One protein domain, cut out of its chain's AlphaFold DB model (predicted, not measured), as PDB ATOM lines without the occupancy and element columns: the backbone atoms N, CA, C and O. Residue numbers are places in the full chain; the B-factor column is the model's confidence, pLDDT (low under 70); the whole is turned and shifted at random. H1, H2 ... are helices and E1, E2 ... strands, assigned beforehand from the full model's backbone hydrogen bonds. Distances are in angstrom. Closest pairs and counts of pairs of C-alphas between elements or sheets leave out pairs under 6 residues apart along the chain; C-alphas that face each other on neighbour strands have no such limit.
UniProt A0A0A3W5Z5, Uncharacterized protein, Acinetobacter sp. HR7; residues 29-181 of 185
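This is residues 29 to 181 of the 185 residues of an uncharacterized protein of Acinetobacter sp. HR7 (UniProt A0A0A3W5Z5). A strongly twisted five-stranded sheet is covered on one face by helices H2, H3 and short H4, with the very short H1 on its opposite face. From this body the long hairpin of E7 and E8 sticks out as an arm and makes the longest axis; the small pair E6 and E9 lies near its root. The printed part has 153 residues, with four named helices and nine named strands in the order E1 E2 E3 E4 H1 E5 H2 E6 E7 E8 E9 H3 H4. The sheet, in the order E4 E3 E2 E1 E5, is antiparallel and the class is mixed, helices and strands. The whole is compact by its radius of gyration of the C-alphas, 16.3 A, yet elongated, spanning 58 by 36 by 27 A.

E1, residues 29 to 32, begins at C-alpha 29, (-38.263, -45.410, -42.420). E2 is residues 44 to 50, 18.2 A long, E3 53 to 57, E4 67 to 70, H1 72 to 75 and E5 80 to 85, 15.5 A. H2 is residues 98 to 107, 14.0 A, and E6 113 to 115. E7, residues 126 to 132, is 17.3 A long, E8, 138 to 144, is 15.1 A, and E9 is 146 to 148. H3, residues 150 to 161, is 16.7 A long, and H4, 171 to 175, ends at C-alpha 175, (-37.335, -51.951, -43.328).

E1 to E4 form a meander, each strand the antiparallel neighbour of the one before. N 30 and O 46 of E1 and E2 are 2.9 A apart, N 47 and O 55 of E2 and E3 2.9 A, N 56 and O 68 of E3 and E4 3.0 A, and N 31 and O 82 of E1 and E5 3.0 A, each within hydrogen-bond range. H3 is on the sheet at a height of 8.8 A, along E2 at 4 degrees on the local plane. H2, on the same face at 9.3 A, touches H3 at a steep tilt of 56 degrees, opposite ways; their closest C-alphas, Ile 102 and Leu 157, are 6.9 A apart. H4, also on this face, touches H3, the closest C-alphas being Asp 151 and Pro 171 at 4.9 A. H1 is on the opposite face, at a height of 8.0 A. In the hairpin E7 and E8, N 128 and O 142 are 2.8 A apart; in the parallel pair E6 and E9, N 114 and O 146 are 3.0 A apart. H2, H3 and H4 have every O i to N i+4 pair within hydrogen-bond range; H1 is too short for one.

The C-alphas farthest apart, Pro 79 and Ser 134, are 58.1 A apart. The printed part has no cut. The links E1 to E2 and E5 to H2 are long. Mean pLDDT of the printed part is 90.3; residues 35 to 42 and 61 to 64 are under 70.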
ATOM      1  N   VAL A  29     -39.382 -44.612 -42.924       95.88
ATOM      2  CA  VAL A  29     -38.263 -45.410 -42.420       95.88
ATOM      3  C   VAL A  29     -37.127 -45.323 -43.417       95.88
ATOM      4  O   VAL A  29     -37.307 -45.627 -44.593       95.88
ATOM      5  N   VAL A  30     -35.948 -44.952 -42.939       94.62
ATOM      6  CA  VAL A  30     -34.706 -44.950 -43.715       94.62
ATOM      7  C   VAL A  30     -33.852 -46.156 -43.342       94.62
ATOM      8  O   VAL A  30     -33.822 -46.547 -42.175       94.62
ATOM      9  N   GLY A  31     -33.160 -46.738 -44.320       93.31
ATOM     10  CA  GLY A  31     -32.266 -47.881 -44.135       93.31
ATOM     11  C   GLY A  31     -30.883 -47.638 -44.738       93.31
ATOM     12  O   GLY A  31     -30.759 -46.967 -45.762       93.31
ATOM     13  N   ARG A  32     -29.839 -48.175 -44.109       91.56
ATOM     14  CA  ARG A  32     -28.453 -48.171 -44.610       91.56
ATOM     15  C   ARG A  32     -27.673 -49.357 -44.062       91.56
ATOM     16  O   ARG A  32     -28.091 -49.930 -43.063       91.56
ATOM     17  N   ASP A  33     -26.515 -49.661 -44.631       87.75
ATOM     18  CA  ASP A  33     -25.602 -50.669 -44.083       87.75
ATOM     19  C   ASP A  33     -24.989 -50.244 -42.738       87.75
ATOM     20  O   ASP A  33     -24.898 -49.057 -42.414       87.75
ATOM     21  N   LEU A  34     -24.533 -51.215 -41.947       77.69
ATOM     22  CA  LEU A  34     -23.750 -50.961 -40.738       77.69
ATOM     23  C   LEU A  34     -22.255 -50.935 -41.071       77.69
ATOM     24  O   LEU A  34     -21.757 -51.811 -41.771       77.69
ATOM     25  N   ASP A  35     -21.533 -49.966 -40.510       64.94
ATOM     26  CA  ASP A  35     -20.073 -49.880 -40.622       64.94
ATOM     27  C   ASP A  35     -19.399 -50.784 -39.577       64.94
ATOM     28  O   ASP A  35     -18.807 -50.314 -38.606       64.94
ATOM     29  N   VAL A  36     -19.592 -52.105 -39.689       58.62
ATOM     30  CA  VAL A  36     -18.908 -53.074 -38.815       58.62
ATOM     31  C   VAL A  36     -18.324 -54.220 -39.658       58.62
ATOM     32  O   VAL A  36     -19.102 -54.960 -40.270       58.62
ATOM     33  N   PRO A  37     -16.987 -54.429 -39.664       39.31
ATOM     34  CA  PRO A  37     -16.265 -55.298 -40.613       39.31
ATOM     35  C   PRO A  37     -16.628 -56.795 -40.664       39.31
ATOM     36  O   PRO A  37     -16.052 -57.528 -41.459       39.31
ATOM     37  N   ILE A  38     -17.553 -57.284 -39.835       44.47
ATOM     38  CA  ILE A  38     -17.982 -58.700 -39.796       44.47
ATOM     39  C   ILE A  38     -19.507 -58.835 -39.938       44.47
ATOM     40  O   ILE A  38     -20.022 -59.911 -40.232       44.47
ATOM     41  N   PHE A  39     -20.247 -57.740 -39.770       48.62
ATOM     42  CA  PHE A  39     -21.705 -57.776 -39.701       48.62
ATOM     43  C   PHE A  39     -22.387 -57.391 -41.027       48.62
ATOM     44  O   PHE A  39     -23.588 -57.607 -41.155       48.62
ATOM     45  N   GLY A  40     -21.646 -56.916 -42.039       50.75
ATOM     46  CA  GLY A  40     -22.163 -56.704 -43.401       50.75
ATOM     47  C   GLY A  40     -23.526 -55.991 -43.450       50.75
ATOM     48  O   GLY A  40     -23.840 -55.174 -42.586       50.75
ATOM     49  N   ALA A  41     -24.362 -56.332 -44.435       53.03
ATOM     50  CA  ALA A  41     -25.705 -55.782 -44.686       53.03
ATOM     51  C   ALA A  41     -26.755 -56.013 -43.564       53.03
ATOM     52  O   ALA A  41     -27.959 -56.048 -43.824       53.03
ATOM     53  N   LEU A  42     -26.340 -56.188 -42.301       60.19
ATOM     54  CA  LEU A  42     -27.230 -56.315 -41.145       60.19
ATOM     55  C   LEU A  42     -28.069 -55.066 -40.887       60.19
ATOM     56  O   LEU A  42     -29.129 -55.177 -40.276       60.19
ATOM     57  N   GLY A  43     -27.664 -53.927 -41.438       83.00
ATOM     58  CA  GLY A  43     -28.529 -52.775 -41.593       83.00
ATOM     59  C   GLY A  43     -28.722 -51.922 -40.362       83.00
ATOM     60  O   GLY A  43     -28.673 -52.372 -39.222       83.00
ATOM     61  N   HIS A  44     -29.022 -50.664 -40.606       92.50
ATOM     62  CA  HIS A  44     -29.377 -49.690 -39.602       92.50
ATOM     63  C   HIS A  44     -30.601 -48.926 -40.070       92.50
ATOM     64  O   HIS A  44     -30.642 -48.453 -41.207       92.50
ATOM     65  N   THR A  45     -31.590 -48.804 -39.191       94.62
ATOM     66  CA  THR A  45     -32.828 -48.086 -39.485       94.62
ATOM     67  C   THR A  45     -32.945 -46.808 -38.671       94.62
ATOM     68  O   THR A  45     -32.477 -46.708 -37.536       94.62
ATOM     69  N   GLY A  46     -33.620 -45.828 -39.261       96.06
ATOM     70  CA  GLY A  46     -34.038 -44.594 -38.608       96.06
ATOM     71  C   GLY A  46     -35.441 -44.203 -39.052       96.06
ATOM     72  O   GLY A  46     -35.979 -44.769 -40.004       96.06
ATOM     73  N   VAL A  47     -36.035 -43.233 -38.363       97.50
ATOM     74  CA  VAL A  47     -37.333 -42.656 -38.735       97.50
ATOM     75  C   VAL A  47     -37.134 -41.189 -39.082       97.50
ATOM     76  O   VAL A  47     -36.594 -40.416 -38.289       97.50
ATOM     77  N   PHE A  48     -37.567 -40.798 -40.274       96.75
ATOM     78  CA  PHE A  48     -37.535 -39.421 -40.731       96.75
ATOM     79  C   PHE A  48     -38.593 -38.594 -40.001       96.75
ATOM     80  O   PHE A  48     -39.778 -38.913 -40.008       96.75
ATOM     81  N   VAL A  49     -38.162 -37.507 -39.375       96.38
ATOM     82  CA  VAL A  49     -39.024 -36.534 -38.699       96.38
ATOM     83  C   VAL A  49     -39.150 -35.283 -39.566       96.38
ATOM     84  O   VAL A  49     -40.264 -34.819 -39.806       96.38
ATOM     85  N   SER A  50     -38.022 -34.779 -40.072       91.88
ATOM     86  CA  SER A  50     -37.913 -33.672 -41.032       91.88
ATOM     87  C   SER A  50     -36.523 -33.669 -41.695       91.88
ATOM     88  O   SER A  50     -35.657 -34.452 -41.313       91.88
ATOM     89  N   THR A  51     -36.276 -32.782 -42.671       77.50
ATOM     90  CA  THR A  51     -35.039 -32.718 -43.489       77.50
ATOM     91  C   THR A  51     -33.730 -32.753 -42.684       77.50
ATOM     92  O   THR A  51     -32.736 -33.307 -43.150       77.50
ATOM     93  N   ASN A  52     -33.745 -32.241 -41.449       80.88
ATOM     94  CA  ASN A  52     -32.597 -32.228 -40.535       80.88
ATOM     95  C   ASN A  52     -32.814 -33.047 -39.252       80.88
ATOM     96  O   ASN A  52     -32.063 -32.897 -38.297       80.88
ATOM     97  N   ASN A  53     -33.841 -33.895 -39.216       93.50
ATOM     98  CA  ASN A  53     -34.130 -34.772 -38.093       93.50
ATOM     99  C   ASN A  53     -34.512 -36.164 -38.596       93.50
ATOM    100  O   ASN A  53     -35.662 -36.433 -38.930       93.50
ATOM    101  N   ILE A  54     -33.548 -37.071 -38.581       96.56
ATOM    102  CA  ILE A  54     -33.770 -38.510 -38.550       96.56
ATOM    103  C   ILE A  54     -33.492 -38.951 -37.133       96.56
ATOM    104  O   ILE A  54     -32.377 -38.775 -36.637       96.56
ATOM    105  N   VAL A  55     -34.497 -39.532 -36.492       97.56
ATOM    106  CA  VAL A  55     -34.301 -40.146 -35.189       97.56
ATOM    107  C   VAL A  55     -33.798 -41.573 -35.366       97.56
ATOM    108  O   VAL A  55     -34.322 -42.349 -36.170       97.56
ATOM    109  N   GLN A  56     -32.758 -41.918 -34.621       95.31
ATOM    110  CA  GLN A  56     -32.113 -43.226 -34.649       95.31
ATOM    111  C   GLN A  56     -31.576 -43.580 -33.262       95.31
ATOM    112  O   GLN A  56     -31.420 -42.697 -32.415       95.31
ATOM    113  N   VAL A  57     -31.258 -44.858 -33.041       93.94
ATOM    114  CA  VAL A  57     -30.480 -45.281 -31.868       93.94
ATOM    115  C   VAL A  57     -29.114 -45.802 -32.277       93.94
ATOM    116  O   VAL A  57     -29.031 -46.691 -33.115       93.94
ATOM    117  N   MET A  58     -28.051 -45.263 -31.692       89.31
ATOM    118  CA  MET A  58     -26.666 -45.602 -32.015       89.31
ATOM    119  C   MET A  58     -26.005 -46.357 -30.866       89.31
ATOM    120  O   MET A  58     -26.352 -46.166 -29.701       89.31
ATOM    121  N   ASN A  59     -25.002 -47.172 -31.198       83.50
ATOM    122  CA  ASN A  59     -24.088 -47.759 -30.221       83.50
ATOM    123  C   ASN A  59     -23.083 -46.703 -29.723       83.50
ATOM    124  O   ASN A  59     -21.887 -46.799 -29.983       83.50
ATOM    125  N   ALA A  60     -23.589 -45.641 -29.097       76.94
ATOM    126  CA  ALA A  60     -22.771 -44.668 -28.385       76.94
ATOM    127  C   ALA A  60     -22.420 -45.206 -26.986       76.94
ATOM    128  O   ALA A  60     -22.887 -46.277 -26.585       76.94
ATOM    129  N   THR A  61     -21.589 -44.477 -26.236       67.88
ATOM    130  CA  THR A  61     -21.299 -44.803 -24.830       67.88
ATOM    131  C   THR A  61     -22.595 -45.126 -24.081       67.88
ATOM    132  O   THR A  61     -23.559 -44.370 -24.224       67.88
ATOM    133  N   PRO A  62     -22.660 -46.218 -23.294       63.34
ATOM    134  CA  PRO A  62     -23.899 -46.626 -22.642       63.34
ATOM    135  C   PRO A  62     -24.577 -45.449 -21.930       63.34
ATOM    136  O   PRO A  62     -23.932 -44.741 -21.159       63.34
ATOM    137  N   TYR A  63     -25.875 -45.258 -22.190       60.38
ATOM    138  CA  TYR A  63     -26.760 -44.236 -21.603       60.38
ATOM    139  C   TYR A  63     -26.614 -42.801 -22.129       60.38
ATOM    140  O   TYR A  63     -27.580 -42.045 -22.053       60.38
ATOM    141  N   VAL A  64     -25.481 -42.416 -22.713       66.06
ATOM    142  CA  VAL A  64     -25.296 -41.064 -23.265       66.06
ATOM    143  C   VAL A  64     -25.433 -41.123 -24.780       66.06
ATOM    144  O   VAL A  64     -24.783 -41.926 -25.440       66.06
ATOM    145  N   ASP A  65     -26.325 -40.299 -25.327       79.38
ATOM    146  CA  ASP A  65     -26.541 -40.161 -26.770       79.38
ATOM    147  C   ASP A  65     -26.882 -41.464 -27.504       79.38
ATOM    148  O   ASP A  65     -26.569 -41.616 -28.681       79.38
ATOM    149  N   ILE A  66     -27.568 -42.408 -26.848       90.50
ATOM    150  CA  ILE A  66     -28.086 -43.594 -27.542       90.50
ATOM    151  C   ILE A  66     -29.164 -43.179 -28.537       90.50
ATOM    152  O   ILE A  66     -29.047 -43.488 -29.714       90.50
ATOM    153  N   VAL A  67     -30.191 -42.442 -28.102       94.75
ATOM    154  CA  VAL A  67     -31.185 -41.855 -29.013       94.75
ATOM    155  C   VAL A  67     -30.622 -40.550 -29.570       94.75
ATOM    156  O   VAL A  67     -30.344 -39.613 -28.817       94.75
ATOM    157  N   GLN A  68     -30.500 -40.453 -30.887       93.50
ATOM    158  CA  GLN A  68     -29.906 -39.309 -31.576       93.50
ATOM    159  C   GLN A  68     -30.833 -38.783 -32.663       93.50
ATOM    160  O   GLN A  68     -31.617 -39.536 -33.241       93.50
ATOM    161  N   PHE A  69     -30.697 -37.493 -32.954       94.88
ATOM    162  CA  PHE A  69     -31.260 -36.875 -34.145       94.88
ATOM    163  C   PHE A  69     -30.105 -36.473 -35.055       94.88
ATOM    164  O   PHE A  69     -29.138 -35.875 -34.589       94.88
ATOM    165  N   THR A  70     -30.185 -36.833 -36.330       94.00
ATOM    166  CA  THR A  70     -29.158 -36.521 -37.330       94.00
ATOM    167  C   THR A  70     -29.788 -35.952 -38.597       94.00
ATOM    168  O   THR A  70     -30.983 -36.125 -38.838       94.00
ATOM    169  N   THR A  71     -28.998 -35.287 -39.432       95.00
ATOM    170  CA  THR A  71     -29.441 -34.876 -40.769       95.00
ATOM    171  C   THR A  71     -29.519 -36.081 -41.709       95.00
ATOM    172  O   THR A  71     -28.910 -37.123 -41.461       95.00
ATOM    173  N   LEU A  72     -30.218 -35.951 -42.843       91.56
ATOM    174  CA  LEU A  72     -30.212 -37.004 -43.868       91.56
ATOM    175  C   LEU A  72     -28.800 -37.311 -44.384       91.56
ATOM    176  O   LEU A  72     -28.463 -38.475 -44.582       91.56
ATOM    177  N   SER A  73     -27.962 -36.287 -44.560       91.81
ATOM    178  CA  SER A  73     -26.556 -36.477 -44.926       91.81
ATOM    179  C   SER A  73     -25.773 -37.208 -43.832       91.81
ATOM    180  O   SER A  73     -25.035 -38.135 -44.143       91.81
ATOM    181  N   GLY A  74     -25.990 -36.861 -42.560       91.56
ATOM    182  CA  GLY A  74     -25.361 -37.524 -41.417       91.56
ATOM    183  C   GLY A  74     -25.854 -38.954 -41.178       91.56
ATOM    184  O   GLY A  74     -25.155 -39.746 -40.555       91.56
ATOM    185  N   PHE A  75     -27.035 -39.317 -41.682       91.31
ATOM    186  CA  PHE A  75     -27.479 -40.709 -41.712       91.31
ATOM    187  C   PHE A  75     -26.765 -41.496 -42.817       91.31
ATOM    188  O   PHE A  75     -26.372 -42.630 -42.593       91.31
ATOM    189  N   LYS A  76     -26.552 -40.911 -43.999       90.56
ATOM    190  CA  LYS A  76     -25.994 -41.581 -45.191       90.56
ATOM    191  C   LYS A  76     -24.464 -41.731 -45.175       90.56
ATOM    192  O   LYS A  76     -23.797 -41.426 -46.158       90.56
ATOM    193  N   THR A  77     -23.901 -42.196 -44.067       87.38
ATOM    194  CA  THR A  77     -22.448 -42.410 -43.935       87.38
ATOM    195  C   THR A  77     -21.971 -43.738 -44.525       87.38
ATOM    196  O   THR A  77     -20.787 -43.901 -44.796       87.38
ATOM    197  N   THR A  78     -22.888 -44.675 -44.751       86.50
ATOM    198  CA  THR A  78     -22.669 -46.004 -45.342       86.50
ATOM    199  C   THR A  78     -23.619 -46.209 -46.526       86.50
ATOM    200  O   THR A  78     -24.527 -45.383 -46.706       86.50
ATOM    201  N   PRO A  79     -23.458 -47.276 -47.340       89.31
ATOM    202  CA  PRO A  79     -24.372 -47.545 -48.444       89.31
ATOM    203  C   PRO A  79     -25.838 -47.477 -48.005       89.31
ATOM    204  O   PRO A  79     -26.289 -48.175 -47.096       89.31
ATOM    205  N   TYR A  80     -26.565 -46.559 -48.633       88.81
ATOM    206  CA  TYR A  80     -27.934 -46.212 -48.284       88.81
ATOM    207  C   TYR A  80     -28.916 -47.083 -49.069       88.81
ATOM    208  O   TYR A  80     -28.817 -47.189 -50.290       88.81
ATOM    209  N   TRP A  81     -29.876 -47.688 -48.371       89.69
ATOM    210  CA  TRP A  81     -30.859 -48.603 -48.959       89.69
ATOM    211  C   TRP A  81     -32.095 -47.894 -49.492       89.69
ATOM    212  O   TRP A  81     -32.776 -48.411 -50.375       89.69
ATOM    213  N   GLY A  82     -32.408 -46.722 -48.941       90.25
ATOM    214  CA  GLY A  82     -33.576 -45.940 -49.329       90.25
ATOM    215  C   GLY A  82     -34.468 -45.601 -48.161       90.25
ATOM    216  O   GLY A  82     -34.180 -45.919 -47.004       90.25
ATOM    217  N   ALA A  83     -35.564 -44.943 -48.507       92.69
ATOM    218  CA  ALA A  83     -36.671 -44.700 -47.617       92.69
ATOM    219  C   ALA A  83     -37.887 -45.522 -48.047       92.69
ATOM    220  O   ALA A  83     -38.108 -45.823 -49.225       92.69
ATOM    221  N   ARG A  84     -38.679 -45.908 -47.055       93.00
ATOM    222  CA  ARG A  84     -39.978 -46.535 -47.247       93.00
ATOM    223  C   ARG A  84     -40.997 -45.864 -46.340       93.00
ATOM    224  O   ARG A  84     -40.717 -45.589 -45.176       93.00
ATOM    225  N   ALA A  85     -42.176 -45.605 -46.879       90.88
ATOM    226  CA  ALA A  85     -43.224 -44.837 -46.234       90.88
ATOM    227  C   ALA A  85     -44.413 -45.717 -45.879       90.88
ATOM    228  O   ALA A  85     -44.787 -46.621 -46.625       90.88
ATOM    229  N   LYS A  86     -45.084 -45.383 -44.783       90.75
ATOM    230  CA  LYS A  86     -46.463 -45.817 -44.578       90.75
ATOM    231  C   LYS A  86     -47.381 -44.919 -45.406       90.75
ATOM    232  O   LYS A  86     -47.243 -43.699 -45.359       90.75
ATOM    233  N   SER A  87     -48.343 -45.503 -46.121       85.31
ATOM    234  CA  SER A  87     -49.292 -44.753 -46.966       85.31
ATOM    235  C   SER A  87     -50.036 -43.648 -46.205       85.31
ATOM    236  O   SER A  87     -50.190 -42.544 -46.723       85.31
ATOM    237  N   SER A  88     -50.424 -43.936 -44.961       87.06
ATOM    238  CA  SER A  88     -51.043 -42.985 -44.038       87.06
ATOM    239  C   SER A  88     -50.356 -43.073 -42.677       87.06
ATOM    240  O   SER A  88     -50.664 -43.970 -41.888       87.06
ATOM    241  N   PHE A  89     -49.408 -42.168 -42.419       92.56
ATOM    242  CA  PHE A  89     -48.786 -42.023 -41.103       92.56
ATOM    243  C   PHE A  89     -49.633 -41.102 -40.216       92.56
ATOM    244  O   PHE A  89     -49.964 -39.985 -40.614       92.56
ATOM    245  N   THR A  90     -49.993 -41.563 -39.021       94.06
ATOM    246  CA  THR A  90     -50.854 -40.849 -38.069       94.06
ATOM    247  C   THR A  90     -50.103 -40.476 -36.790       94.06
ATOM    248  O   THR A  90     -48.957 -40.880 -36.575       94.06
ATOM    249  N   PHE A  91     -50.746 -39.672 -35.944       95.50
ATOM    250  CA  PHE A  91     -50.291 -39.345 -34.595       95.50
ATOM    251  C   PHE A  91     -51.467 -39.397 -33.614       95.50
ATOM    252  O   PHE A  91     -52.627 -39.349 -34.026       95.50
ATOM    253  N   LYS A  92     -51.177 -39.515 -32.315       95.12
ATOM    254  CA  LYS A  92     -52.192 -39.632 -31.251       95.12
ATOM    255  C   LYS A  92     -52.399 -38.301 -30.521       95.12
ATOM    256  O   LYS A  92     -51.449 -37.554 -30.324       95.12
ATOM    257  N   THR A  93     -53.605 -38.032 -30.027       91.81
ATOM    258  CA  THR A  93     -53.833 -36.993 -29.002       91.81
ATOM    259  C   THR A  93     -52.988 -37.313 -27.756       91.81
ATOM    260  O   THR A  93     -52.881 -38.492 -27.407       91.81
ATOM    261  N   PRO A  94     -52.377 -36.322 -27.074       94.50
ATOM    262  CA  PRO A  94     -52.509 -34.865 -27.235       94.50
ATOM    263  C   PRO A  94     -51.494 -34.214 -28.187       94.50
ATOM    264  O   PRO A  94     -51.355 -32.993 -28.187       94.50
ATOM    265  N   TYR A  95     -50.756 -34.991 -28.982       96.50
ATOM    266  CA  TYR A  95     -49.770 -34.424 -29.898       96.50
ATOM    267  C   TYR A  95     -50.453 -33.635 -31.019       96.50
ATOM    268  O   TYR A  95     -51.542 -33.988 -31.461       96.50
ATOM    269  N   THR A  96     -49.803 -32.572 -31.493       94.44
ATOM    270  CA  THR A  96     -50.329 -31.692 -32.555       94.44
ATOM    271  C   THR A  96     -49.785 -32.031 -33.943       94.44
ATOM    272  O   THR A  96     -50.275 -31.523 -34.948       94.44
ATOM    273  N   SER A  97     -48.759 -32.882 -34.018       96.31
ATOM    274  CA  SER A  97     -48.213 -33.418 -35.267       96.31
ATOM    275  C   SER A  97     -47.430 -34.710 -35.023       96.31
ATOM    276  O   SER A  97     -46.916 -34.946 -33.927       96.31
ATOM    277  N   ALA A  98     -47.257 -35.517 -36.075       96.00
ATOM    278  CA  ALA A  98     -46.396 -36.702 -36.049       96.00
ATOM    279  C   ALA A  98     -44.942 -36.359 -35.695       96.00
ATOM    280  O   ALA A  98     -44.306 -37.072 -34.923       96.00
ATOM    281  N   ALA A  99     -44.432 -35.236 -36.208       96.81
ATOM    282  CA  ALA A  99     -43.063 -34.814 -35.947       96.81
ATOM    283  C   ALA A  99     -42.863 -34.470 -34.465       96.81
ATOM    284  O   ALA A  99     -41.890 -34.911 -33.846       96.81
ATOM    285  N   ASN A 100     -43.822 -33.744 -33.880       97.12
ATOM    286  CA  ASN A 100     -43.835 -33.441 -32.454       97.12
ATOM    287  C   ASN A 100     -43.957 -34.715 -31.602       97.12
ATOM    288  O   ASN A 100     -43.201 -34.860 -30.640       97.12
ATOM    289  N   GLN A 101     -44.829 -35.659 -31.978       97.81
ATOM    290  CA  GLN A 101     -44.971 -36.924 -31.258       97.81
ATOM    291  C   GLN A 101     -43.670 -37.727 -31.264       97.81
ATOM    292  O   GLN A 101     -43.171 -38.061 -30.192       97.81
ATOM    293  N   ILE A 102     -43.102 -38.002 -32.446       98.00
ATOM    294  CA  ILE A 102     -41.867 -38.789 -32.585       98.00
ATOM    295  C   ILE A 102     -40.736 -38.136 -31.789       98.00
ATOM    296  O   ILE A 102     -40.033 -38.821 -31.047       98.00
ATOM    297  N   THR A 103     -40.585 -36.814 -31.897       97.25
ATOM    298  CA  THR A 103     -39.541 -36.078 -31.175       97.25
ATOM    299  C   THR A 103     -39.720 -36.197 -29.663       97.25
ATOM    300  O   THR A 103     -38.769 -36.526 -28.957       97.25
ATOM    301  N   THR A 104     -40.942 -35.990 -29.165       97.00
ATOM    302  CA  THR A 104     -41.249 -36.024 -27.729       97.00
ATOM    303  C   THR A 104     -41.009 -37.408 -27.135       97.00
ATOM    304  O   THR A 104     -40.269 -37.531 -26.160       97.00
ATOM    305  N   ILE A 105     -41.560 -38.466 -27.745       96.50
ATOM    306  CA  ILE A 105     -41.397 -39.833 -27.222       96.50
ATOM    307  C   ILE A 105     -39.941 -40.300 -27.298       96.50
ATOM    308  O   ILE A 105     -39.474 -40.994 -26.402       96.50
ATOM    309  N   SER A 106     -39.203 -39.881 -28.329       97.12
ATOM    310  CA  SER A 106     -37.784 -40.219 -28.475       97.12
ATOM    311  C   SER A 106     -36.925 -39.512 -27.430       97.12
ATOM    312  O   SER A 106     -36.043 -40.129 -26.838       97.12
ATOM    313  N   ASN A 107     -37.197 -38.232 -27.159       95.94
ATOM    314  CA  ASN A 107     -36.495 -37.484 -26.116       95.94
ATOM    315  C   ASN A 107     -36.785 -38.032 -24.716       95.94
ATOM    316  O   ASN A 107     -35.863 -38.098 -23.910       95.94
ATOM    317  N   ALA A 108     -38.004 -38.508 -24.446       95.12
ATOM    318  CA  ALA A 108     -38.350 -39.130 -23.166       95.12
ATOM    319  C   ALA A 108     -37.545 -40.410 -22.856       95.12
ATOM    320  O   ALA A 108     -37.484 -40.836 -21.706       95.12
ATOM    321  N   GLN A 109     -36.922 -41.035 -23.861       95.56
ATOM    322  CA  GLN A 109     -36.055 -42.202 -23.671       95.56
ATOM    323  C   GLN A 109     -34.611 -41.824 -23.303       95.56
ATOM    324  O   GLN A 109     -33.849 -42.690 -22.875       95.56
ATOM    325  N   LYS A 110     -34.206 -40.555 -23.445       93.19
ATOM    326  CA  LYS A 110     -32.860 -40.081 -23.085       93.19
ATOM    327  C   LYS A 110     -32.800 -39.685 -21.605       93.19
ATOM    328  O   LYS A 110     -33.742 -39.048 -21.145       93.19
ATOM    329  N   PRO A 111     -31.701 -39.955 -20.874       91.69
ATOM    330  CA  PRO A 111     -30.563 -40.850 -21.160       91.69
ATOM    331  C   PRO A 111     -30.819 -42.313 -20.719       91.69
ATOM    332  O   PRO A 111     -29.914 -43.059 -20.354       91.69
ATOM    333  N   HIS A 112     -32.078 -42.741 -20.653       92.94
ATOM    334  CA  HIS A 112     -32.502 -43.902 -19.865       92.94
ATOM    335  C   HIS A 112     -32.433 -45.249 -20.599       92.94
ATOM    336  O   HIS A 112     -32.883 -46.260 -20.057       92.94
ATOM    337  N   VAL A 113     -31.864 -45.297 -21.803       93.81
ATOM    338  CA  VAL A 113     -31.764 -46.521 -22.611       93.81
ATOM    339  C   VAL A 113     -30.328 -46.838 -23.000       93.81
ATOM    340  O   VAL A 113     -29.513 -45.937 -23.179       93.81
ATOM    341  N   THR A 114     -30.021 -48.124 -23.153       93.12
ATOM    342  CA  THR A 114     -28.780 -48.616 -23.775       93.12
ATOM    343  C   THR A 114     -29.008 -49.066 -25.208       93.12
ATOM    344  O   THR A 114     -30.130 -49.391 -25.592       93.12
ATOM    345  N   TYR A 115     -27.927 -49.175 -25.977       90.94
ATOM    346  CA  TYR A 115     -27.953 -49.903 -27.237       90.94
ATOM    347  C   TYR A 115     -27.717 -51.409 -27.020       90.94
ATOM    348  O   TYR A 115     -26.952 -51.802 -26.140       90.94
ATOM    349  N   THR A 116     -28.353 -52.263 -27.826       89.38
ATOM    350  CA  THR A 116     -28.083 -53.712 -27.885       89.38
ATOM    351  C   THR A 116     -28.019 -54.200 -29.328       89.38
ATOM    352  O   THR A 116     -28.793 -53.758 -30.170       89.38
ATOM    353  N   LEU A 117     -27.121 -55.148 -29.615       85.69
ATOM    354  CA  LEU A 117     -27.018 -55.808 -30.926       85.69
ATOM    355  C   LEU A 117     -27.867 -57.087 -31.018       85.69
ATOM    356  O   LEU A 117     -28.226 -57.527 -32.113       85.69
ATOM    357  N   TYR A 118     -28.217 -57.679 -29.876       83.56
ATOM    358  CA  TYR A 118     -28.675 -59.070 -29.805       83.56
ATOM    359  C   TYR A 118     -30.197 -59.232 -29.790       83.56
ATOM    360  O   TYR A 118     -30.701 -60.300 -30.124       83.56
ATOM    361  N   SER A 119     -30.941 -58.187 -29.417       89.19
ATOM    362  CA  SER A 119     -32.400 -58.249 -29.311       89.19
ATOM    363  C   SER A 119     -33.073 -57.227 -30.212       89.19
ATOM    364  O   SER A 119     -32.846 -56.025 -30.096       89.19
ATOM    365  N   SER A 120     -33.962 -57.715 -31.077       90.00
ATOM    366  CA  SER A 120     -34.877 -56.872 -31.853       90.00
ATOM    367  C   SER A 120     -36.117 -56.452 -31.054       90.00
ATOM    368  O   SER A 120     -36.928 -55.665 -31.547       90.00
ATOM    369  N   THR A 121     -36.307 -57.014 -29.856       95.00
ATOM    370  CA  THR A 121     -37.463 -56.740 -29.004       95.00
ATOM    371  C   THR A 121     -37.239 -55.415 -28.282       95.00
ATOM    372  O   THR A 121     -36.274 -55.307 -27.520       95.00
ATOM    373  N   PRO A 122     -38.096 -54.405 -28.498       95.62
ATOM    374  CA  PRO A 122     -37.940 -53.123 -27.834       95.62
ATOM    375  C   PRO A 122     -38.169 -53.231 -26.327       95.62
ATOM    376  O   PRO A 122     -39.161 -53.806 -25.879       95.62
ATOM    377  N   SER A 123     -37.280 -52.614 -25.555       96.44
ATOM    378  CA  SER A 123     -37.422 -52.444 -24.112       96.44
ATOM    379  C   SER A 123     -37.341 -50.945 -23.799       96.44
ATOM    380  O   SER A 123     -36.257 -50.445 -23.518       96.44
ATOM    381  N   PRO A 124     -38.439 -50.176 -23.923       97.00
ATOM    382  CA  PRO A 124     -38.412 -48.750 -23.609       97.00
ATOM    383  C   PRO A 124     -38.134 -48.524 -22.119       97.00
ATOM    384  O   PRO A 124     -38.604 -49.286 -21.272       97.00
ATOM    385  N   ALA A 125     -37.420 -47.446 -21.801       95.81
ATOM    386  CA  ALA A 125     -37.304 -46.952 -20.441       95.81
ATOM    387  C   ALA A 125     -38.673 -46.506 -19.921       95.81
ATOM    388  O   ALA A 125     -39.466 -45.903 -20.656       95.81
ATOM    389  N   LYS A 126     -38.939 -46.791 -18.646       95.56
ATOM    390  CA  LYS A 126     -40.205 -46.459 -17.983       95.56
ATOM    391  C   LYS A 126     -39.945 -45.877 -16.606       95.56
ATOM    392  O   LYS A 126     -39.019 -46.301 -15.918       95.56
ATOM    393  N   GLN A 127     -40.788 -44.940 -16.192       94.81
ATOM    394  CA  GLN A 127     -40.821 -44.531 -14.796       94.81
ATOM    395  C   GLN A 127     -41.528 -45.603 -13.976       94.81
ATOM    396  O   GLN A 127     -42.612 -46.065 -14.332       94.81
ATOM    397  N   VAL A 128     -40.896 -45.992 -12.879       95.88
ATOM    398  CA  VAL A 128     -41.433 -46.925 -11.897       95.88
ATOM    399  C   VAL A 128     -41.413 -46.257 -10.536       95.88
ATOM    400  O   VAL A 128     -40.556 -45.418 -10.257       95.88
ATOM    401  N   CYS A 129     -42.379 -46.603  -9.693       96.94
ATOM    402  CA  CYS A 129     -42.421 -46.045  -8.355       96.94
ATOM    403  C   CYS A 129     -41.216 -46.534  -7.544       96.94
ATOM    404  O   CYS A 129     -40.959 -47.735  -7.483       96.94
ATOM    405  N   SER A 130     -40.484 -45.611  -6.927       97.12
ATOM    406  CA  SER A 130     -39.357 -45.920  -6.045       97.12
ATOM    407  C   SER A 130     -39.704 -45.765  -4.569       97.12
ATOM    408  O   SER A 130     -38.969 -46.255  -3.714       97.12
ATOM    409  N   SER A 131     -40.783 -45.049  -4.239       96.81
ATOM    410  CA  SER A 131     -41.199 -44.834  -2.852       96.81
ATOM    411  C   SER A 131     -42.696 -44.564  -2.748       96.81
ATOM    412  O   SER A 131     -43.271 -43.872  -3.591       96.81
ATOM    413  N   TYR A 132     -43.302 -45.066  -1.674       97.75
ATOM    414  CA  TYR A 132     -44.731 -44.961  -1.395       97.75
ATOM    415  C   TYR A 132     -44.966 -44.251  -0.056       97.75
ATOM    416  O   TYR A 132     -44.152 -44.379   0.859       97.75
ATOM    417  N   ASN A 133     -46.067 -43.507   0.067       96.75
ATOM    418  CA  ASN A 133     -46.512 -42.980   1.359       96.75
ATOM    419  C   ASN A 133     -47.260 -44.046   2.184       96.75
ATOM    420  O   ASN A 133     -47.493 -45.164   1.724       96.75
ATOM    421  N   SER A 134     -47.680 -43.685   3.400       94.88
ATOM    422  CA  SER A 134     -48.436 -44.564   4.307       94.88
ATOM    423  C   SER A 134     -49.788 -45.036   3.754       94.88
ATOM    424  O   SER A 134     -50.308 -46.047   4.214       94.88
ATOM    425  N   SER A 135     -50.349 -44.342   2.761       95.19
ATOM    426  CA  SER A 135     -51.581 -44.727   2.059       95.19
ATOM    427  C   SER A 135     -51.326 -45.607   0.828       95.19
ATOM    428  O   SER A 135     -52.265 -45.918   0.101       95.19
ATOM    429  N   GLY A 136     -50.071 -45.984   0.552       95.06
ATOM    430  CA  GLY A 136     -49.697 -46.783  -0.618       95.06
ATOM    431  C   GLY A 136     -49.684 -46.008  -1.939       95.06
ATOM    432  O   GLY A 136     -49.549 -46.615  -2.999       95.06
ATOM    433  N   ALA A 137     -49.801 -44.675  -1.912       96.69
ATOM    434  CA  ALA A 137     -49.667 -43.850  -3.108       96.69
ATOM    435  C   ALA A 137     -48.188 -43.612  -3.429       96.69
ATOM    436  O   ALA A 137     -47.373 -43.392  -2.530       96.69
ATOM    437  N   CYS A 138     -47.845 -43.640  -4.718       96.62
ATOM    438  CA  CYS A 138     -46.486 -43.355  -5.154       96.62
ATOM    439  C   CYS A 138     -46.133 -41.885  -4.903       96.62
ATOM    440  O   CYS A 138     -46.872 -40.995  -5.317       96.62
ATOM    441  N   ILE A 139     -44.997 -41.637  -4.254       96.94
ATOM    442  CA  ILE A 139     -44.511 -40.283  -3.942       96.94
ATOM    443  C   ILE A 139     -43.162 -39.959  -4.579       96.94
ATOM    444  O   ILE A 139     -42.770 -38.797  -4.625       96.94
ATOM    445  N   ALA A 140     -42.452 -40.965  -5.084       96.81
ATOM    446  CA  ALA A 140     -41.218 -40.775  -5.827       96.81
ATOM    447  C   ALA A 140     -41.123 -41.800  -6.953       96.81
ATOM    448  O   ALA A 140     -41.487 -42.966  -6.777       96.81
ATOM    449  N   TYR A 141     -40.606 -41.359  -8.094       96.38
ATOM    450  CA  TYR A 141     -40.382 -42.193  -9.265       96.38
ATOM    451  C   TYR A 141     -38.893 -42.287  -9.571       96.38
ATOM    452  O   TYR A 141     -38.139 -41.329  -9.405       96.38
ATOM    453  N   THR A 142     -38.492 -43.441 -10.090       95.88
ATOM    454  CA  THR A 142     -37.177 -43.661 -10.686       95.88
ATOM    455  C   THR A 142     -37.329 -44.231 -12.088       95.88
ATOM    456  O   THR A 142     -38.385 -44.743 -12.462       95.88
ATOM    457  N   TRP A 143     -36.269 -44.156 -12.883       93.94
ATOM    458  CA  TRP A 143     -36.254 -44.730 -14.220       93.94
ATOM    459  C   TRP A 143     -35.792 -46.181 -14.183       93.94
ATOM    460  O   TRP A 143     -34.633 -46.475 -13.887       93.94
ATOM    461  N   GLN A 144     -36.681 -47.090 -14.574       95.25
ATOM    462  CA  GLN A 144     -36.281 -48.413 -15.020       95.25
ATOM    463  C   GLN A 144     -35.659 -48.277 -16.411       95.25
ATOM    464  O   GLN A 144     -36.327 -47.892 -17.375       95.25
ATOM    465  N   LYS A 145     -34.359 -48.574 -16.495       92.50
ATOM    466  CA  LYS A 145     -33.574 -48.469 -17.727       92.50
ATOM    467  C   LYS A 145     -34.094 -49.423 -18.801       92.50
ATOM    468  O   LYS A 145     -34.415 -50.574 -18.512       92.50
ATOM    469  N   GLY A 146     -34.131 -48.928 -20.033       95.00
ATOM    470  CA  GLY A 146     -34.496 -49.694 -21.219       95.00
ATOM    471  C   GLY A 146     -33.294 -50.079 -22.084       95.00
ATOM    472  O   GLY A 146     -32.150 -49.721 -21.801       95.00
ATOM    473  N   SER A 147     -33.561 -50.785 -23.176       94.75
ATOM    474  CA  SER A 147     -32.586 -51.127 -24.204       94.75
ATOM    475  C   SER A 147     -33.233 -51.206 -25.587       94.75
ATOM    476  O   SER A 147     -34.337 -51.736 -25.747       94.75
ATOM    477  N   PHE A 148     -32.524 -50.706 -26.597       95.12
ATOM    478  CA  PHE A 148     -32.954 -50.745 -27.989       95.12
ATOM    479  C   PHE A 148     -31.839 -51.202 -28.929       95.12
ATOM    480  O   PHE A 148     -30.695 -50.770 -28.823       95.12
ATOM    481  N   ARG A 149     -32.212 -52.003 -29.928       93.62
ATOM    482  CA  ARG A 149     -31.514 -52.061 -31.220       93.62
ATOM    483  C   ARG A 149     -32.168 -51.073 -32.192       93.62
ATOM    484  O   ARG A 149     -33.308 -50.670 -31.958       93.62
ATOM    485  N   CYS A 150     -31.486 -50.697 -33.276       94.31
ATOM    486  CA  CYS A 150     -31.989 -49.732 -34.269       94.31
ATOM    487  C   CYS A 150     -33.394 -50.061 -34.797       94.31
ATOM    488  O   CYS A 150     -34.298 -49.230 -34.720       94.31
ATOM    489  N   ASP A 151     -33.620 -51.298 -35.221       94.38
ATOM    490  CA  ASP A 151     -34.909 -51.790 -35.712       94.38
ATOM    491  C   ASP A 151     -35.941 -51.975 -34.598       94.38
ATOM    492  O   ASP A 151     -37.121 -51.685 -34.790       94.38
ATOM    493  N   GLY A 152     -35.507 -52.403 -33.408       96.44
ATOM    494  CA  GLY A 152     -36.349 -52.448 -32.211       96.44
ATOM    495  C   GLY A 152     -36.935 -51.075 -31.883       96.44
ATOM    496  O   GLY A 152     -38.139 -50.951 -31.660       96.44
ATOM    497  N   PHE A 153     -36.107 -50.034 -31.936       97.44
ATOM    498  CA  PHE A 153     -36.529 -48.653 -31.736       97.44
ATOM    499  C   PHE A 153     -37.477 -48.168 -32.838       97.44
ATOM    500  O   PHE A 153     -38.529 -47.615 -32.526       97.44
ATOM    501  N   THR A 154     -37.172 -48.429 -34.115       97.44
ATOM    502  CA  THR A 154     -38.070 -48.097 -35.239       97.44
ATOM    503  C   THR A 154     -39.447 -48.756 -35.075       97.44
ATOM    504  O   THR A 154     -40.469 -48.075 -35.185       97.44
ATOM    505  N   LYS A 155     -39.499 -50.056 -34.744       96.81
ATOM    506  CA  LYS A 155     -40.748 -50.796 -34.468       96.81
ATOM    507  C   LYS A 155     -41.529 -50.205 -33.300       96.81
ATOM    508  O   LYS A 155     -42.752 -50.058 -33.376       96.81
ATOM    509  N   TRP A 156     -40.823 -49.882 -32.219       97.94
ATOM    510  CA  TRP A 156     -41.418 -49.282 -31.034       97.94
ATOM    511  C   TRP A 156     -42.023 -47.916 -31.351       97.94
ATOM    512  O   TRP A 156     -43.204 -47.720 -31.081       97.94
ATOM    513  N   LEU A 157     -41.289 -47.026 -32.026       97.81
ATOM    514  CA  LEU A 157     -41.803 -45.720 -32.450       97.81
ATOM    515  C   LEU A 157     -43.073 -45.845 -33.293       97.81
ATOM    516  O   LEU A 157     -44.044 -45.123 -33.065       97.81
ATOM    517  N   TYR A 158     -43.094 -46.774 -34.247       97.44
ATOM    518  CA  TYR A 158     -44.273 -47.033 -35.072       97.44
ATOM    519  C   TYR A 158     -45.476 -47.499 -34.241       97.44
ATOM    520  O   TYR A 158     -46.593 -47.020 -34.435       97.44
ATOM    521  N   THR A 159     -45.251 -48.368 -33.259       96.69
ATOM    522  CA  THR A 159     -46.314 -48.847 -32.362       96.69
ATOM    523  C   THR A 159     -46.829 -47.721 -31.455       96.69
ATOM    524  O   THR A 159     -48.039 -47.480 -31.372       96.69
ATOM    525  N   GLU A 160     -45.924 -46.965 -30.832       96.31
ATOM    526  CA  GLU A 160     -46.257 -45.861 -29.924       96.31
ATOM    527  C   GLU A 160     -47.000 -44.726 -30.627       96.31
ATOM    528  O   GLU A 160     -47.953 -44.168 -30.080       96.31
ATOM    529  N   THR A 161     -46.644 -44.438 -31.878       96.50
ATOM    530  CA  THR A 161     -47.336 -43.437 -32.704       96.50
ATOM    531  C   THR A 161     -48.677 -43.921 -33.261       96.50
ATOM    532  O   THR A 161     -49.471 -43.106 -33.711       96.50
ATOM    533  N   GLY A 162     -48.996 -45.218 -33.153       95.81
ATOM    534  CA  GLY A 162     -50.256 -45.790 -33.651       95.81
ATOM    535  C   GLY A 162     -50.210 -46.227 -35.116       95.81
ATOM    536  O   GLY A 162     -51.251 -46.445 -35.726       95.81
ATOM    537  N   ASN A 163     -49.014 -46.396 -35.675       96.50
ATOM    538  CA  ASN A 163     -48.779 -46.709 -37.083       96.50
ATOM    539  C   ASN A 163     -48.630 -48.213 -37.375       96.50
ATOM    540  O   ASN A 163     -48.386 -48.611 -38.520       96.50
ATOM    541  N   GLY A 164     -48.865 -49.048 -36.360       95.00
ATOM    542  CA  GLY A 164     -48.828 -50.507 -36.433       95.00
ATOM    543  C   GLY A 164     -47.456 -51.088 -36.095       95.00
ATOM    544  O   GLY A 164     -46.497 -50.365 -35.838       95.00
ATOM    545  N   ASN A 165     -47.370 -52.415 -36.080       95.25
ATOM    546  CA  ASN A 165     -46.125 -53.126 -35.821       95.25
ATOM    547  C   ASN A 165     -45.439 -53.464 -37.147       95.25
ATOM    548  O   ASN A 165     -45.967 -54.254 -37.928       95.25
ATOM    549  N   LEU A 166     -44.259 -52.890 -37.388       94.69
ATOM    550  CA  LEU A 166     -43.495 -53.149 -38.611       94.69
ATOM    551  C   LEU A 166     -43.002 -54.602 -38.724       94.69
ATOM    552  O   LEU A 166     -42.751 -55.069 -39.833       94.69
ATOM    553  N   GLY A 167     -42.896 -55.335 -37.612       93.00
ATOM    554  CA  GLY A 167     -42.415 -56.716 -37.610       93.00
ATOM    555  C   GLY A 167     -40.942 -56.852 -38.017       93.00
ATOM    556  O   GLY A 167     -40.187 -55.880 -38.070       93.00
ATOM    557  N   GLY A 168     -40.518 -58.091 -38.276       90.19
ATOM    558  CA  GLY A 168     -39.127 -58.422 -38.589       90.19
ATOM    559  C   GLY A 168     -38.238 -58.596 -37.349       90.19
ATOM    560  O   GLY A 168     -38.417 -57.946 -36.314       90.19
ATOM    561  N   SER A 169     -37.271 -59.505 -37.465       90.44
ATOM    562  CA  SER A 169     -36.248 -59.798 -36.449       90.44
ATOM    563  C   SER A 169     -34.878 -59.209 -36.793       90.44
ATOM    564  O   SER A 169     -33.919 -59.399 -36.043       90.44
ATOM    565  N   THR A 170     -34.775 -58.493 -37.914       92.06
ATOM    566  CA  THR A 170     -33.569 -57.819 -38.404       92.06
ATOM    567  C   THR A 170     -33.926 -56.423 -38.920       92.06
ATOM    568  O   THR A 170     -35.069 -56.208 -39.333       92.06
ATOM    569  N   PRO A 171     -32.960 -55.491 -38.981       91.94
ATOM    570  CA  PRO A 171     -33.167 -54.174 -39.584       91.94
ATOM    571  C   PRO A 171     -33.702 -54.226 -41.014       91.94
ATOM    572  O   PRO A 171     -34.668 -53.533 -41.322       91.94
ATOM    573  N   ASN A 172     -33.178 -55.121 -41.856       90.88
ATOM    574  CA  ASN A 172     -33.717 -55.324 -43.202       90.88
ATOM    575  C   ASN A 172     -35.158 -55.875 -43.190       90.88
ATOM    576  O   ASN A 172     -35.979 -55.487 -44.018       90.88
ATOM    577  N   GLY A 173     -35.493 -56.755 -42.241       91.19
ATOM    578  CA  GLY A 173     -36.854 -57.268 -42.071       91.19
ATOM    579  C   GLY A 173     -37.850 -56.178 -41.662       91.19
ATOM    580  O   GLY A 173     -38.932 -56.095 -42.232       91.19
ATOM    581  N   THR A 174     -37.472 -55.308 -40.721       93.75
ATOM    582  CA  THR A 174     -38.284 -54.148 -40.317       93.75
ATOM    583  C   THR A 174     -38.409 -53.126 -41.446       93.75
ATOM    584  O   THR A 174     -39.503 -52.616 -41.686       93.75
ATOM    585  N   PHE A 175     -37.325 -52.854 -42.176       93.31
ATOM    586  CA  PHE A 175     -37.335 -51.951 -43.328       93.31
ATOM    587  C   PHE A 175     -38.266 -52.453 -44.441       93.31
ATOM    588  O   PHE A 175     -39.045 -51.677 -44.983       93.31
ATOM    589  N   ASN A 176     -38.257 -53.755 -44.741       92.31
ATOM    590  CA  ASN A 176     -39.122 -54.365 -45.758       92.31
ATOM    591  C   ASN A 176     -40.506 -54.785 -45.235       92.31
ATOM    592  O   ASN A 176     -41.159 -55.634 -45.842       92.31
ATOM    593  N   SER A 177     -40.962 -54.208 -44.120       94.19
ATOM    594  CA  SER A 177     -42.313 -54.433 -43.607       94.19
ATOM    595  C   SER A 177     -43.373 -54.226 -44.692       94.19
ATOM    596  O   SER A 177     -43.309 -53.265 -45.456       94.19
ATOM    597  N   SER A 178     -44.410 -55.068 -44.700       93.19
ATOM    598  CA  SER A 178     -45.567 -54.911 -45.594       93.19
ATOM    599  C   SER A 178     -46.380 -53.641 -45.320       93.19
ATOM    600  O   SER A 178     -47.159 -53.216 -46.171       93.19
ATOM    601  N   LEU A 179     -46.193 -53.011 -44.155       93.31
ATOM    602  CA  LEU A 179     -46.790 -51.714 -43.831       93.31
ATOM    603  C   LEU A 179     -46.105 -50.544 -44.549       93.31
ATOM    604  O   LEU A 179     -46.621 -49.424 -44.490       93.31
ATOM    605  N   LEU A 180     -44.952 -50.788 -45.178       92.88
ATOM    606  CA  LEU A 180     -44.114 -49.779 -45.801       92.88
ATOM    607  C   LEU A 180     -44.003 -50.007 -47.310       92.88
ATOM    608  O   LEU A 180     -43.693 -51.096 -47.789       92.88
ATOM    609  N   THR A 181     -44.183 -48.941 -48.078       90.06
ATOM    610  CA  THR A 181     -43.988 -48.918 -49.526       90.06
ATOM    611  C   THR A 181     -42.740 -48.119 -49.873       90.06
ATOM    612  O   THR A 181     -42.337 -47.225 -49.136       90.06
TER     613      THR A 181